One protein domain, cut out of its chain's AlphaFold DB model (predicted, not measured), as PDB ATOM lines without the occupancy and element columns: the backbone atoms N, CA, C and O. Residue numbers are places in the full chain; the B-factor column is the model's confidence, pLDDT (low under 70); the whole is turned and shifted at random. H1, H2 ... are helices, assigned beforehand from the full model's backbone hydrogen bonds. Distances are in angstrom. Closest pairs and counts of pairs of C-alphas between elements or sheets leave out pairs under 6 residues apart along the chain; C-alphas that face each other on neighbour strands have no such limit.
ATOM      1  N   GLN A  39     188.274 273.670 274.321       76.12
ATOM      2  CA  GLN A  39     188.150 274.673 273.256       76.12
ATOM      3  C   GLN A  39     188.554 274.131 271.882       76.12
ATOM      4  O   GLN A  39     187.879 274.399 270.889       76.12
ATOM      5  N   ASN A  40     189.618 273.332 271.812       79.81
ATOM      6  CA  ASN A  40     190.037 272.703 270.562       79.81
ATOM      7  C   ASN A  40     188.980 271.724 270.039       79.81
ATOM      8  O   ASN A  40     188.697 271.728 268.843       79.81
ATOM      9  N   PHE A  41     188.359 270.938 270.923       79.31
ATOM     10  CA  PHE A  41     187.260 270.047 270.562       79.31
ATOM     11  C   PHE A  41     186.029 270.824 270.079       79.31
ATOM     12  O   PHE A  41     185.501 270.506 269.017       79.31
ATOM     13  N   MET A  42     185.624 271.888 270.780       76.94
ATOM     14  CA  MET A  42     184.490 272.739 270.382       76.94
ATOM     15  C   MET A  42     184.671 273.387 268.998       76.94
ATOM     16  O   MET A  42     183.696 273.685 268.316       76.94
ATOM     17  N   ASN A  43     185.913 273.561 268.539       81.31
ATOM     18  CA  ASN A  43     186.206 274.093 267.206       81.31
ATOM     19  C   ASN A  43     186.095 273.057 266.072       81.31
ATOM     20  O   ASN A  43     186.183 273.431 264.898       81.31
ATOM     21  N   THR A  44     185.903 271.773 266.385       82.19
ATOM     22  CA  THR A  44     185.761 270.707 265.382       82.19
ATOM     23  C   THR A  44     184.389 270.731 264.703       82.19
ATOM     24  O   THR A  44     183.400 271.209 265.257       82.19
ATOM     25  N   SER A  45     184.311 270.195 263.482       78.62
ATOM     26  CA  SER A  45     183.040 270.037 262.762       78.62
ATOM     27  C   SER A  45     182.068 269.105 263.487       78.62
ATOM     28  O   SER A  45     180.863 269.329 263.435       78.62
ATOM     29  N   GLU A  46     182.583 268.094 264.190       79.19
ATOM     30  CA  GLU A  46     181.783 267.165 264.991       79.19
ATOM     31  C   GLU A  46     181.111 267.881 266.167       79.19
ATOM     32  O   GLU A  46     179.901 267.762 266.346       79.19
ATOM     33  N   ALA A  47     181.863 268.686 266.923       77.69
ATOM     34  CA  ALA A  47     181.298 269.445 268.033       77.69
ATOM     35  C   ALA A  47     180.246 270.462 267.566       77.69
ATOM     36  O   ALA A  47     179.211 270.595 268.212       77.69
ATOM     37  N   LYS A  48     180.464 271.111 266.414       79.50
ATOM     38  CA  LYS A  48     179.478 272.023 265.811       79.50
ATOM     39  C   LYS A  48     178.197 271.311 265.381       79.50
ATOM     40  O   LYS A  48     177.119 271.836 265.620       79.50
ATOM     41  N   ALA A  49     178.302 270.115 264.801       81.81
ATOM     42  CA  ALA A  49     177.131 269.321 264.428       81.81
ATOM     43  C   ALA A  49     176.327 268.868 265.661       81.81
ATOM     44  O   ALA A  49     175.098 268.858 265.634       81.81
ATOM     45  N   ILE A  50     177.013 268.522 266.757       78.69
ATOM     46  CA  ILE A  50     176.364 268.201 268.035       78.69
ATOM     47  C   ILE A  50     175.691 269.444 268.623       78.69
ATOM     48  O   ILE A  50     174.551 269.342 269.063       78.69
ATOM     49  N   GLU A  51     176.361 270.602 268.616       76.31
ATOM     50  CA  GLU A  51     175.795 271.867 269.101       76.31
ATOM     51  C   GLU A  51     174.547 272.267 268.306       76.31
ATOM     52  O   GLU A  51     173.544 272.641 268.905       76.31
ATOM     53  N   GLU A  52     174.582 272.155 266.978       78.31
ATOM     54  CA  GLU A  52     173.451 272.456 266.095       78.31
ATOM     55  C   GLU A  52     172.274 271.506 266.350       78.31
ATOM     56  O   GLU A  52     171.163 271.959 266.615       78.31
ATOM     57  N   SER A  53     172.532 270.194 266.418       74.94
ATOM     58  CA  SER A  53     171.502 269.205 266.755       74.94
ATOM     59  C   SER A  53     170.918 269.411 268.155       74.94
ATOM     60  O   SER A  53     169.734 269.152 268.360       74.94
ATOM     61  N   PHE A  54     171.725 269.846 269.126       71.81
ATOM     62  CA  PHE A  54     171.225 270.180 270.456       71.81
ATOM     63  C   PHE A  54     170.418 271.471 270.432       71.81
ATOM     64  O   PHE A  54     169.358 271.518 271.038       71.81
ATOM     65  N   ARG A  55     170.878 272.506 269.727       69.69
ATOM     66  CA  ARG A  55     170.179 273.788 269.636       69.69
ATOM     67  C   ARG A  55     168.781 273.615 269.058       69.69
ATOM     68  O   ARG A  55     167.857 274.200 269.606       69.69
ATOM     69  N   ASP A  56     168.621 272.774 268.043       69.88
ATOM     70  CA  ASP A  56     167.306 272.466 267.476       69.88
ATOM     71  C   ASP A  56     166.401 271.736 268.482       69.88
ATOM     72  O   ASP A  56     165.227 272.066 268.600       69.88
ATOM     73  N   CYS A  57     166.945 270.809 269.282       65.50
ATOM     74  CA  CYS A  57     166.195 270.137 270.354       65.50
ATOM     75  C   CYS A  57     165.842 271.062 271.534       65.50
ATOM     76  O   CYS A  57     164.855 270.834 272.228       65.50
ATOM     77  N   VAL A  58     166.677 272.068 271.805       64.50
ATOM     78  CA  VAL A  58     166.556 272.988 272.948       64.50
ATOM     79  C   VAL A  58     165.741 274.232 272.591       64.50
ATOM     80  O   VAL A  58     165.149 274.843 273.477       64.50
ATOM     81  N   ALA A  59     165.659 274.600 271.309       64.81
ATOM     82  CA  ALA A  59     164.862 275.726 270.825       64.81
ATOM     83  C   ALA A  59     163.376 275.603 271.200       64.81
ATOM     84  O   ALA A  59     162.714 276.620 271.399       64.81
ATOM     85  N   ASP A  60     162.885 274.374 271.361       67.00
ATOM     86  CA  ASP A  60     161.520 274.096 271.806       67.00
ATOM     87  C   ASP A  60     161.326 274.277 273.330       67.00
ATOM     88  O   ASP A  60     160.198 274.491 273.771       67.00
ATOM     89  N   TYR A  61     162.402 274.241 274.137       63.50
ATOM     90  CA  TYR A  61     162.366 274.323 275.611       63.50
ATOM     91  C   TYR A  61     163.565 275.097 276.208       63.50
ATOM     92  O   TYR A  61     164.368 274.535 276.960       63.50
ATOM     93  N   PRO A  62     163.706 276.402 275.916       63.84
ATOM     94  CA  PRO A  62     164.870 277.191 276.326       63.84
ATOM     95  C   PRO A  62     165.001 277.374 277.848       63.84
ATOM     96  O   PRO A  62     166.109 277.567 278.339       63.84
ATOM     97  N   ASP A  63     163.896 277.287 278.594       66.56
ATOM     98  CA  ASP A  63     163.880 277.459 280.054       66.56
ATOM     99  C   ASP A  63     164.125 276.148 280.829       66.56
ATOM    100  O   ASP A  63     164.395 276.179 282.030       66.56
ATOM    101  N   GLU A  64     164.040 274.988 280.166       63.22
ATOM    102  CA  GLU A  64     164.199 273.671 280.806       63.22
ATOM    103  C   GLU A  64     165.614 273.100 280.649       63.22
ATOM    104  O   GLU A  64     165.973 272.115 281.300       63.22
ATOM    105  N   VAL A  65     166.430 273.715 279.792       65.19
ATOM    106  CA  VAL A  65     167.745 273.193 279.433       65.19
ATOM    107  C   VAL A  65     168.833 274.016 280.101       65.19
ATOM    108  O   VAL A  65     169.134 275.146 279.725       65.19
ATOM    109  N   ASP A  66     169.475 273.392 281.082       74.31
ATOM    110  CA  ASP A  66     170.667 273.929 281.717       74.31
ATOM    111  C   ASP A  66     171.859 273.881 280.743       74.31
ATOM    112  O   ASP A  66     172.504 272.846 280.539       74.31
ATOM    113  N   MET A  67     172.159 275.027 280.128       71.62
ATOM    114  CA  MET A  67     173.291 275.196 279.213       71.62
ATOM    115  C   MET A  67     174.645 274.921 279.889       71.62
ATOM    116  O   MET A  67     175.603 274.543 279.208       71.62
ATOM    117  N   GLU A  68     174.738 275.050 281.219       72.81
ATOM    118  CA  GLU A  68     175.935 274.676 281.973       72.81
ATOM    119  C   GLU A  68     176.131 273.154 281.948       72.81
ATOM    120  O   GLU A  68     177.233 272.663 281.685       72.81
ATOM    121  N   ALA A  69     175.053 272.386 282.116       73.44
ATOM    122  CA  ALA A  69     175.095 270.929 282.009       73.44
ATOM    123  C   ALA A  69     175.514 270.467 280.599       73.44
ATOM    124  O   ALA A  69     176.311 269.534 280.469       73.44
ATOM    125  N   VAL A  70     175.050 271.148 279.543       72.31
ATOM    126  CA  VAL A  70     175.451 270.867 278.150       72.31
ATOM    127  C   VAL A  70     176.955 271.081 277.955       72.31
ATOM    128  O   VAL A  70     177.640 270.216 277.400       72.31
ATOM    129  N   TYR A  71     177.492 272.192 278.467       77.81
ATOM    130  CA  TYR A  71     178.929 272.460 278.441       77.81
ATOM    131  C   TYR A  71     179.728 271.347 279.135       77.81
ATOM    132  O   TYR A  71     180.713 270.853 278.578       77.81
ATOM    133  N   TRP A  72     179.278 270.883 280.305       74.69
ATOM    134  CA  TRP A  72     179.949 269.804 281.035       74.69
ATOM    135  C   TRP A  72     179.910 268.455 280.302       74.69
ATOM    136  O   TRP A  72     180.894 267.711 280.351       74.69
ATOM    137  N   VAL A  73     178.835 268.141 279.571       78.19
ATOM    138  CA  VAL A  73     178.753 266.931 278.729       78.19
ATOM    139  C   VAL A  73     179.735 267.000 277.557       78.19
ATOM    140  O   VAL A  73     180.443 266.025 277.285       78.19
ATOM    141  N   MET A  74     179.826 268.152 276.890       76.19
ATOM    142  CA  MET A  74     180.776 268.367 275.792       76.19
ATOM    143  C   MET A  74     182.224 268.303 276.287       76.19
ATOM    144  O   MET A  74     183.063 267.638 275.676       76.19
ATOM    145  N   ALA A  75     182.507 268.910 277.441       74.12
ATOM    146  CA  ALA A  75     183.814 268.839 278.083       74.12
ATOM    147  C   ALA A  75     184.194 267.398 278.462       74.12
ATOM    148  O   ALA A  75     185.324 266.969 278.225       74.12
ATOM    149  N   TRP A  76     183.248 266.612 278.989       78.31
ATOM    150  CA  TRP A  76     183.482 265.203 279.304       78.31
ATOM    151  C   TRP A  76     183.826 264.379 278.058       78.31
ATOM    152  O   TRP A  76     184.769 263.584 278.102       78.31
ATOM    153  N   ARG A  77     183.123 264.592 276.936       69.56
ATOM    154  CA  ARG A  77     183.424 263.926 275.656       69.56
ATOM    155  C   ARG A  77     184.803 264.286 275.112       69.56
ATOM    156  O   ARG A  77     185.519 263.391 274.672       69.56
ATOM    157  N   ALA A  78     185.190 265.557 275.190       68.00
ATOM    158  CA  ALA A  78     186.512 266.013 274.761       68.00
ATOM    159  C   ALA A  78     187.646 265.314 275.536       68.00
ATOM    160  O   ALA A  78     188.665 264.956 274.957       68.00
ATOM    161  N   VAL A  79     187.451 265.084 276.839       66.19
ATOM    162  CA  VAL A  79     188.446 264.435 277.711       66.19
ATOM    163  C   VAL A  79     188.448 262.905 277.573       66.19
ATOM    164  O   VAL A  79     189.468 262.276 277.833       66.19
ATOM    165  N   THR A  80     187.331 262.283 277.182       70.12
ATOM    166  CA  THR A  80     187.229 260.813 277.051       70.12
ATOM    167  C   THR A  80     187.575 260.269 275.669       70.12
ATOM    168  O   THR A  80     187.877 259.083 275.571       70.12
ATOM    169  N   GLN A  81     187.533 261.093 274.617       57.19
ATOM    170  CA  GLN A  81     187.967 260.699 273.268       57.19
ATOM    171  C   GLN A  81     189.452 261.010 272.972       57.19
ATOM    172  O   GLN A  81     189.897 260.758 271.853       57.19
ATOM    173  N   ALA A  82     190.212 261.531 273.947       47.06
ATOM    174  CA  ALA A  82     191.670 261.710 273.883       47.06
ATOM    175  C   ALA A  82     192.421 260.454 274.359       47.06
ATOM    176  O   ALA A  82     193.484 260.151 273.770       47.06
TER     177      ALA A  82
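What this domain is: This is residues 39 to 82 of the 82 residues of an uncharacterized protein of Coprinellus micaceus (UniProt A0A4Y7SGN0). Two helices of equal residue count, H2 and H3, run opposite ways side by side as a loose, elongated U, joined at one end by a loop whose residues 59 to 64 stick out. The short H1 sits near both helices toward the U's open end. The 44 printed residues hold three named helices, in the order H1, H2, H3, and no named strand: all helix. The whole is only just compact, close to loose, with a radius of gyration of the C-alphas of 10.9 A and spans of 32 by 18 by 13 A.

How they stand to each other: H2, residues 45 to 58, and H3, residues 67 to 80, are close but not clearly touching, at a shallow tilt of 29 degrees, opposite ways; their closest C-alphas, of Ala 47 and Met 74, are 7.9 A apart. H1, residues 39 to 42, is close but not clearly touching to both: the closest C-alphas are those of Phe 41 and Ala 47, 6.5 A, and of Phe 41 and Ala 78, 5.9 A. In H2 and H3 every O i to N i+4 pair is within hydrogen-bond range; H1 is too short for such a pair.

Where its parts are: H2 is 19.6 A long from C-alpha 45 at (183.040, 270.037, 262.762), H3 20.1 A, ending at C-alpha 80 at (187.229, 260.813, 277.051), and H1 5.0 A.

The domain as a whole: The C-alphas farthest apart, of Asp 60 and Ala 82, are 32.7 A apart. The printed part has no cut; the link H1 to H2 is tight, H2 to H3 short. pLDDT is under 70 at residues 55 to 65, 77 to 79 and 81 to 82.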